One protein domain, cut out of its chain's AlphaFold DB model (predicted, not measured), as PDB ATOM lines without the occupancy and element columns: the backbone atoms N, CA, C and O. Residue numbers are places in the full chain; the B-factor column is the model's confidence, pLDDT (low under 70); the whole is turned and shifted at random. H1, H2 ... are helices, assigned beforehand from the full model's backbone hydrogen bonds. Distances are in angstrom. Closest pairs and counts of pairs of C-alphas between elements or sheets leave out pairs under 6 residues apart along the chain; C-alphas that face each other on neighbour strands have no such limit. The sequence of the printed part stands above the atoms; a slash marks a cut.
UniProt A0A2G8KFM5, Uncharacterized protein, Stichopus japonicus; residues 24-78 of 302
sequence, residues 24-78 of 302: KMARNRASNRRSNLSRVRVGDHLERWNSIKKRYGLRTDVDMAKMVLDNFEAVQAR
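What this domain is: This is residues 24 to 78 of the 302 residues of an uncharacterized protein of Stichopus japonicus (UniProt A0A2G8KFM5). Three helices are strung end to end as an open L: H1 and then H2, a step to the side, make the long arm, and H3 turns off near the end of H2 as the other arm. There is no packed core. The printed part has 55 residues, with H1, H2 and H3 in that order and no named strand, an all-helix class. It is extended, with a radius of gyration of the C-alphas of 17.3 A, and flat, spanning 49 by 28 by 15 A.

Where its parts are: H1, residues 24 to 38, begins with C-alpha 24 at (108.274, 115.752, 123.562) and is 21.5 A long. H2, residues 42 to 55, measures 20.1 A. H3, residues 61 to 78, measures 25.9 A and ends with C-alpha 78 at (129.719, 102.072, 167.594).

How they stand to each other: H1 is apart from H2 and from H3. H2 and H3 are close but not clearly touching, about perpendicular at 80 degrees; their closest C-alphas, those of Lys 53 and Met 64, are 6.5 A apart. Every O i to N i+4 pair is within hydrogen-bond range in H2 and H3, and 10 of 11 in H1.

The domain as a whole: The C-alphas farthest apart, those of Lys 24 and Ala 77, are 51.5 A apart. The printed part has no cut, and both links are tight. Residues 36 to 40 have pLDDT under 70.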
ATOM      1  N   LYS A  24     107.127 116.664 123.630       87.12
ATOM      2  CA  LYS A  24     108.274 115.752 123.562       87.12
ATOM      3  C   LYS A  24     109.530 116.371 124.184       87.12
ATOM      4  O   LYS A  24     110.242 115.682 124.920       87.12
ATOM      5  N   MET A  25     109.800 117.658 123.945       86.69
ATOM      6  CA  MET A  25     110.910 118.366 124.596       86.69
ATOM      7  C   MET A  25     110.689 118.518 126.104       86.69
ATOM      8  O   MET A  25     111.634 118.328 126.870       86.69
ATOM      9  N   ALA A  26     109.468 118.815 126.550       86.56
ATOM     10  CA  ALA A  26     109.133 118.919 127.969       86.56
ATOM     11  C   ALA A  26     109.321 117.578 128.694       86.56
ATOM     12  O   ALA A  26     109.991 117.523 129.731       86.56
ATOM     13  N   ARG A  27     108.835 116.479 128.103       85.81
ATOM     14  CA  ARG A  27     109.043 115.120 128.623       85.81
ATOM     15  C   ARG A  27     110.526 114.755 128.668       85.81
ATOM     16  O   ARG A  27     110.985 114.216 129.674       85.81
ATOM     17  N   ASN A  28     111.287 115.082 127.624       86.19
ATOM     18  CA  ASN A  28     112.725 114.818 127.595       86.19
ATOM     19  C   ASN A  28     113.479 115.647 128.648       86.19
ATOM     20  O   ASN A  28     114.325 115.113 129.356       86.19
ATOM     21  N   ARG A  29     113.132 116.926 128.848       87.06
ATOM     22  CA  ARG A  29     113.698 117.744 129.940       87.06
ATOM     23  C   ARG A  29     113.360 117.171 131.315       87.06
ATOM     24  O   ARG A  29     114.232 117.142 132.177       87.06
ATOM     25  N   ALA A  30     112.131 116.703 131.529       84.00
ATOM     26  CA  ALA A  30     111.722 116.082 132.788       84.00
ATOM     27  C   ALA A  30     112.462 114.757 133.047       84.00
ATOM     28  O   ALA A  30     112.941 114.525 134.157       84.00
ATOM     29  N   SER A  31     112.613 113.925 132.014       82.88
ATOM     30  CA  SER A  31     113.394 112.685 132.075       82.88
ATOM     31  C   SER A  31     114.873 112.971 132.344       82.88
ATOM     32  O   SER A  31     115.432 112.431 133.299       82.88
ATOM     33  N   ASN A  32     115.466 113.917 131.612       82.69
ATOM     34  CA  ASN A  32     116.852 114.334 131.797       82.69
ATOM     35  C   ASN A  32     117.103 114.944 133.175       82.69
ATOM     36  O   ASN A  32     118.161 114.716 133.746       82.69
ATOM     37  N   ARG A  33     116.157 115.697 133.750       77.88
ATOM     38  CA  ARG A  33     116.281 116.183 135.134       77.88
ATOM     39  C   ARG A  33     116.381 115.018 136.115       77.88
ATOM     40  O   ARG A  33     117.263 115.030 136.961       77.88
ATOM     41  N   ARG A  34     115.542 113.988 135.964       74.69
ATOM     42  CA  ARG A  34     115.581 112.792 136.822       74.69
ATOM     43  C   ARG A  34     116.878 111.999 136.648       74.69
ATOM     44  O   ARG A  34     117.476 111.612 137.643       74.69
ATOM     45  N   SER A  35     117.347 111.807 135.415       72.69
ATOM     46  CA  SER A  35     118.599 111.082 135.161       72.69
ATOM     47  C   SER A  35     119.850 111.888 135.515       72.69
ATOM     48  O   SER A  35     120.873 111.313 135.860       72.69
ATOM     49  N   ASN A  36     119.808 113.219 135.424       69.25
ATOM     50  CA  ASN A  36     120.941 114.068 135.794       69.25
ATOM     51  C   ASN A  36     121.089 114.216 137.311       69.25
ATOM     52  O   ASN A  36     122.187 114.500 137.765       69.25
ATOM     53  N   LEU A  37     120.024 113.991 138.090       67.00
ATOM     54  CA  LEU A  37     120.117 113.919 139.551       67.00
ATOM     55  C   LEU A  37     120.888 112.677 140.023       67.00
ATOM     56  O   LEU A  37     121.562 112.741 141.044       67.00
ATOM     57  N   SER A  38     120.810 111.565 139.285       64.38
ATOM     58  CA  SER A  38     121.557 110.339 139.599       64.38
ATOM     59  C   SER A  38     122.923 110.262 138.919       64.38
ATOM     60  O   SER A  38     123.803 109.541 139.388       64.38
ATOM     61  N   ARG A  39     123.139 111.004 137.824       67.94
ATOM     62  CA  ARG A  39     124.457 111.119 137.190       67.94
ATOM     63  C   ARG A  39     125.332 112.047 138.003       67.94
ATOM     64  O   ARG A  39     125.380 113.253 137.771       67.94
ATOM     65  N   VAL A  40     126.072 111.454 138.924       65.19
ATOM     66  CA  VAL A  40     127.115 112.188 139.617       65.19
ATOM     67  C   VAL A  40     128.247 112.471 138.633       65.19
ATOM     68  O   VAL A  40     128.781 111.570 137.981       65.19
ATOM     69  N   ARG A  41     128.561 113.752 138.444       77.44
ATOM     70  CA  ARG A  41     129.642 114.165 137.553       77.44
ATOM     71  C   ARG A  41     130.968 113.903 138.252       77.44
ATOM     72  O   ARG A  41     131.174 114.323 139.385       77.44
ATOM     73  N   VAL A  42     131.880 113.232 137.555       74.06
ATOM     74  CA  VAL A  42     133.229 112.920 138.060       74.06
ATOM     75  C   VAL A  42     133.969 114.192 138.513       74.06
ATOM     76  O   VAL A  42     134.684 114.158 139.510       74.06
ATOM     77  N   GLY A  43     133.731 115.332 137.850       80.69
ATOM     78  CA  GLY A  43     134.261 116.638 138.265       80.69
ATOM     79  C   GLY A  43     133.782 117.075 139.654       80.69
ATOM     80  O   GLY A  43     134.603 117.404 140.507       80.69
ATOM     81  N   ASP A  44     132.478 116.980 139.922       83.75
ATOM     82  CA  ASP A  44     131.887 117.349 141.214       83.75
ATOM     83  C   ASP A  44     132.410 116.461 142.357       83.75
ATOM     84  O   ASP A  44     132.502 116.904 143.504       83.75
ATOM     85  N   HIS A  45     132.750 115.198 142.073       83.88
ATOM     86  CA  HIS A  45     133.379 114.311 143.054       83.88
ATOM     87  C   HIS A  45     134.794 114.758 143.405       83.88
ATOM     88  O   HIS A  45     135.141 114.786 144.586       83.88
ATOM     89  N   LEU A  46     135.595 115.120 142.402       88.94
ATOM     90  CA  LEU A  46     136.959 115.592 142.619       88.94
ATOM     91  C   LEU A  46     136.969 116.904 143.414       88.94
ATOM     92  O   LEU A  46     137.765 117.063 144.340       88.94
ATOM     93  N   GLU A  47     136.052 117.820 143.108       90.25
ATOM     94  CA  GLU A  47     135.911 119.079 143.842       90.25
ATOM     95  C   GLU A  47     135.492 118.852 145.301       90.25
ATOM     96  O   GLU A  47     136.090 119.424 146.219       90.25
ATOM     97  N   ARG A  48     134.523 117.958 145.548       90.25
ATOM     98  CA  ARG A  48     134.144 117.560 146.914       90.25
ATOM     99  C   ARG A  48     135.308 116.915 147.654       90.25
ATOM    100  O   ARG A  48     135.571 117.287 148.795       90.25
ATOM    101  N   TRP A  49     136.014 115.992 147.009       90.94
ATOM    102  CA  TRP A  49     137.178 115.314 147.574       90.94
ATOM    103  C   TRP A  49     138.270 116.313 147.976       90.94
ATOM    104  O   TRP A  49     138.723 116.319 149.122       90.94
ATOM    105  N   ASN A  50     138.616 117.244 147.086       93.31
ATOM    106  CA  ASN A  50     139.592 118.301 147.356       93.31
ATOM    107  C   ASN A  50     139.125 119.270 148.452       93.31
ATOM    108  O   ASN A  50     139.921 119.678 149.297       93.31
ATOM    109  N   SER A  51     137.831 119.593 148.494       94.44
ATOM    110  CA  SER A  51     137.250 120.421 149.557       94.44
ATOM    111  C   SER A  51     137.327 119.747 150.925       94.44
ATOM    112  O   SER A  51     137.474 120.417 151.946       94.44
ATOM    113  N   ILE A  52     137.215 118.418 150.977       93.81
ATOM    114  CA  ILE A  52     137.397 117.667 152.220       93.81
ATOM    115  C   ILE A  52     138.878 117.667 152.611       93.81
ATOM    116  O   ILE A  52     139.183 118.060 153.733       93.81
ATOM    117  N   LYS A  53     139.800 117.374 151.683       95.75
ATOM    118  CA  LYS A  53     141.247 117.472 151.949       95.75
ATOM    119  C   LYS A  53     141.637 118.830 152.534       95.75
ATOM    120  O   LYS A  53     142.298 118.883 153.565       95.75
ATOM    121  N   LYS A  54     141.145 119.926 151.943       96.00
ATOM    122  CA  LYS A  54     141.407 121.289 152.427       96.00
ATOM    123  C   LYS A  54     140.866 121.527 153.840       96.00
ATOM    124  O   LYS A  54     141.556 122.132 154.650       96.00
ATOM    125  N   ARG A  55     139.656 121.044 154.149       96.06
ATOM    126  CA  ARG A  55     139.036 121.205 155.479       96.06
ATOM    127  C   ARG A  55     139.785 120.468 156.587       96.06
ATOM    128  O   ARG A  55     139.854 120.983 157.694       96.06
ATOM    129  N   TYR A  56     140.346 119.302 156.282       94.12
ATOM    130  CA  TYR A  56     141.092 118.487 157.244       94.12
ATOM    131  C   TYR A  56     142.613 118.707 157.180       94.12
ATOM    132  O   TYR A  56     143.359 118.012 157.861       94.12
ATOM    133  N   GLY A  57     143.091 119.657 156.364       95.62
ATOM    134  CA  GLY A  57     144.522 119.944 156.217       95.62
ATOM    135  C   GLY A  57     145.331 118.799 155.593       95.62
ATOM    136  O   GLY A  57     146.543 118.725 155.784       95.62
ATOM    137  N   LEU A  58     144.682 117.896 154.855       96.19
ATOM    138  CA  LEU A  58     145.319 116.710 154.287       96.19
ATOM    139  C   LEU A  58     146.035 117.063 152.985       96.19
ATOM    140  O   LEU A  58     145.452 117.662 152.077       96.19
ATOM    141  N   ARG A  59     147.306 116.667 152.888       90.94
ATOM    142  CA  ARG A  59     148.150 116.936 151.715       90.94
ATOM    143  C   ARG A  59     148.020 115.861 150.644       90.94
ATOM    144  O   ARG A  59     148.135 116.181 149.463       90.94
ATOM    145  N   THR A  60     147.775 114.613 151.038       95.25
ATOM    146  CA  THR A  60     147.755 113.473 150.116       95.25
ATOM    147  C   THR A  60     146.391 112.792 150.065       95.25
ATOM    148  O   THR A  60     145.598 112.846 151.007       95.25
ATOM    149  N   ASP A  61     146.114 112.128 148.942       91.81
ATOM    150  CA  ASP A  61     144.914 111.297 148.796       91.81
ATOM    151  C   ASP A  61     144.965 110.047 149.688       91.81
ATOM    152  O   ASP A  61     143.922 109.534 150.087       91.81
ATOM    153  N   VAL A  62     146.170 109.596 150.051       94.12
ATOM    154  CA  VAL A  62     146.389 108.458 150.952       94.12
ATOM    155  C   VAL A  62     145.929 108.796 152.369       94.12
ATOM    156  O   VAL A  62     145.184 108.020 152.967       94.12
ATOM    157  N   ASP A  63     146.290 109.976 152.880       93.75
ATOM    158  CA  ASP A  63     145.859 110.427 154.211       93.75
ATOM    159  C   ASP A  63     144.336 110.581 154.277       93.75
ATOM    160  O   ASP A  63     143.697 110.214 155.262       93.75
ATOM    161  N   MET A  64     143.741 111.075 153.187       94.00
ATOM    162  CA  MET A  64     142.293 111.195 153.039       94.00
ATOM    163  C   MET A  64     141.606 109.828 153.045       94.00
ATOM    164  O   MET A  64     140.622 109.638 153.761       94.00
ATOM    165  N   ALA A  65     142.137 108.857 152.299       92.94
ATOM    166  CA  ALA A  65     141.612 107.495 152.289       92.94
ATOM    167  C   ALA A  65     141.713 106.833 153.674       92.94
ATOM    168  O   ALA A  65     140.749 106.208 154.119       92.94
ATOM    169  N   LYS A  66     142.837 107.025 154.377       95.00
ATOM    170  CA  LYS A  66     143.031 106.525 155.743       95.00
ATOM    171  C   LYS A  66     142.016 107.132 156.710       95.00
ATOM    172  O   LYS A  66     141.318 106.392 157.389       95.00
ATOM    173  N   MET A  67     141.848 108.453 156.697       94.75
ATOM    174  CA  MET A  67     140.870 109.139 157.548       94.75
ATOM    175  C   MET A  67     139.435 108.643 157.303       94.75
ATOM    176  O   MET A  67     138.671 108.447 158.249       94.75
ATOM    177  N   VAL A  68     139.047 108.442 156.039       93.12
ATOM    178  CA  VAL A  68     137.717 107.911 155.700       93.12
ATOM    179  C   VAL A  68     137.548 106.483 156.220       93.12
ATOM    180  O   VAL A  68     136.483 106.158 156.752       93.12
ATOM    181  N   LEU A  69     138.581 105.649 156.095       94.31
ATOM    182  CA  LEU A  69     138.564 104.277 156.593       94.31
ATOM    183  C   LEU A  69     138.458 104.235 158.123       94.31
ATOM    184  O   LEU A  69     137.573 103.555 158.641       94.31
ATOM    185  N   ASP A  70     139.270 105.022 158.827       94.56
ATOM    186  CA  ASP A  70     139.264 105.108 160.290       94.56
ATOM    187  C   ASP A  70     137.886 105.562 160.808       94.56
ATOM    188  O   ASP A  70     137.341 104.998 161.759       94.56
ATOM    189  N   ASN A  71     137.265 106.544 160.144       92.38
ATOM    190  CA  ASN A  71     135.928 107.015 160.508       92.38
ATOM    191  C   ASN A  71     134.849 105.951 160.238       92.38
ATOM    192  O   ASN A  71     133.927 105.772 161.035       92.38
ATOM    193  N   PHE A  72     134.962 105.203 159.137       91.19
ATOM    194  CA  PHE A  72     134.053 104.096 158.847       91.19
ATOM    195  C   PHE A  72     134.155 102.984 159.900       91.19
ATOM    196  O   PHE A  72     133.131 102.516 160.406       91.19
ATOM    197  N   GLU A  73     135.374 102.590 160.267       91.62
ATOM    198  CA  GLU A  73     135.619 101.586 161.305       91.62
ATOM    199  C   GLU A  73     135.097 102.058 162.669       91.62
ATOM    200  O   GLU A  73     134.406 101.301 163.355       91.62
ATOM    201  N   ALA A  74     135.303 103.331 163.020       90.06
ATOM    202  CA  ALA A  74     134.755 103.920 164.241       90.06
ATOM    203  C   ALA A  74     133.214 103.892 164.274       90.06
ATOM    204  O   ALA A  74     132.612 103.605 165.314       90.06
ATOM    205  N   VAL A  75     132.551 104.152 163.141       87.75
ATOM    206  CA  VAL A  75     131.082 104.082 163.032       87.75
ATOM    207  C   VAL A  75     130.576 102.642 163.143       87.75
ATOM    208  O   VAL A  75     129.554 102.407 163.795       87.75
ATOM    209  N   GLN A  76     131.284 101.681 162.547       84.56
ATOM    210  CA  GLN A  76     130.954 100.254 162.632       84.56
ATOM    211  C   GLN A  76     131.146  99.706 164.048       84.56
ATOM    212  O   GLN A  76     130.305  98.950 164.526       84.56
ATOM    213  N   ALA A  77     132.203 100.129 164.744       79.75
ATOM    214  CA  ALA A  77     132.449  99.751 166.134       79.75
ATOM    215  C   ALA A  77     131.356 100.278 167.079       79.75
ATOM    216  O   ALA A  77     130.958  99.588 168.014       79.75
ATOM    217  N   ARG A  78     130.827 101.482 166.816       77.44
ATOM    218  CA  ARG A  78     129.719 102.072 167.594       77.44
ATOM    219  C   ARG A  78     128.356 101.461 167.279       77.44
ATOM    220  O   ARG A  78     127.476 101.482 168.131       77.44
TER     221      ARG A  78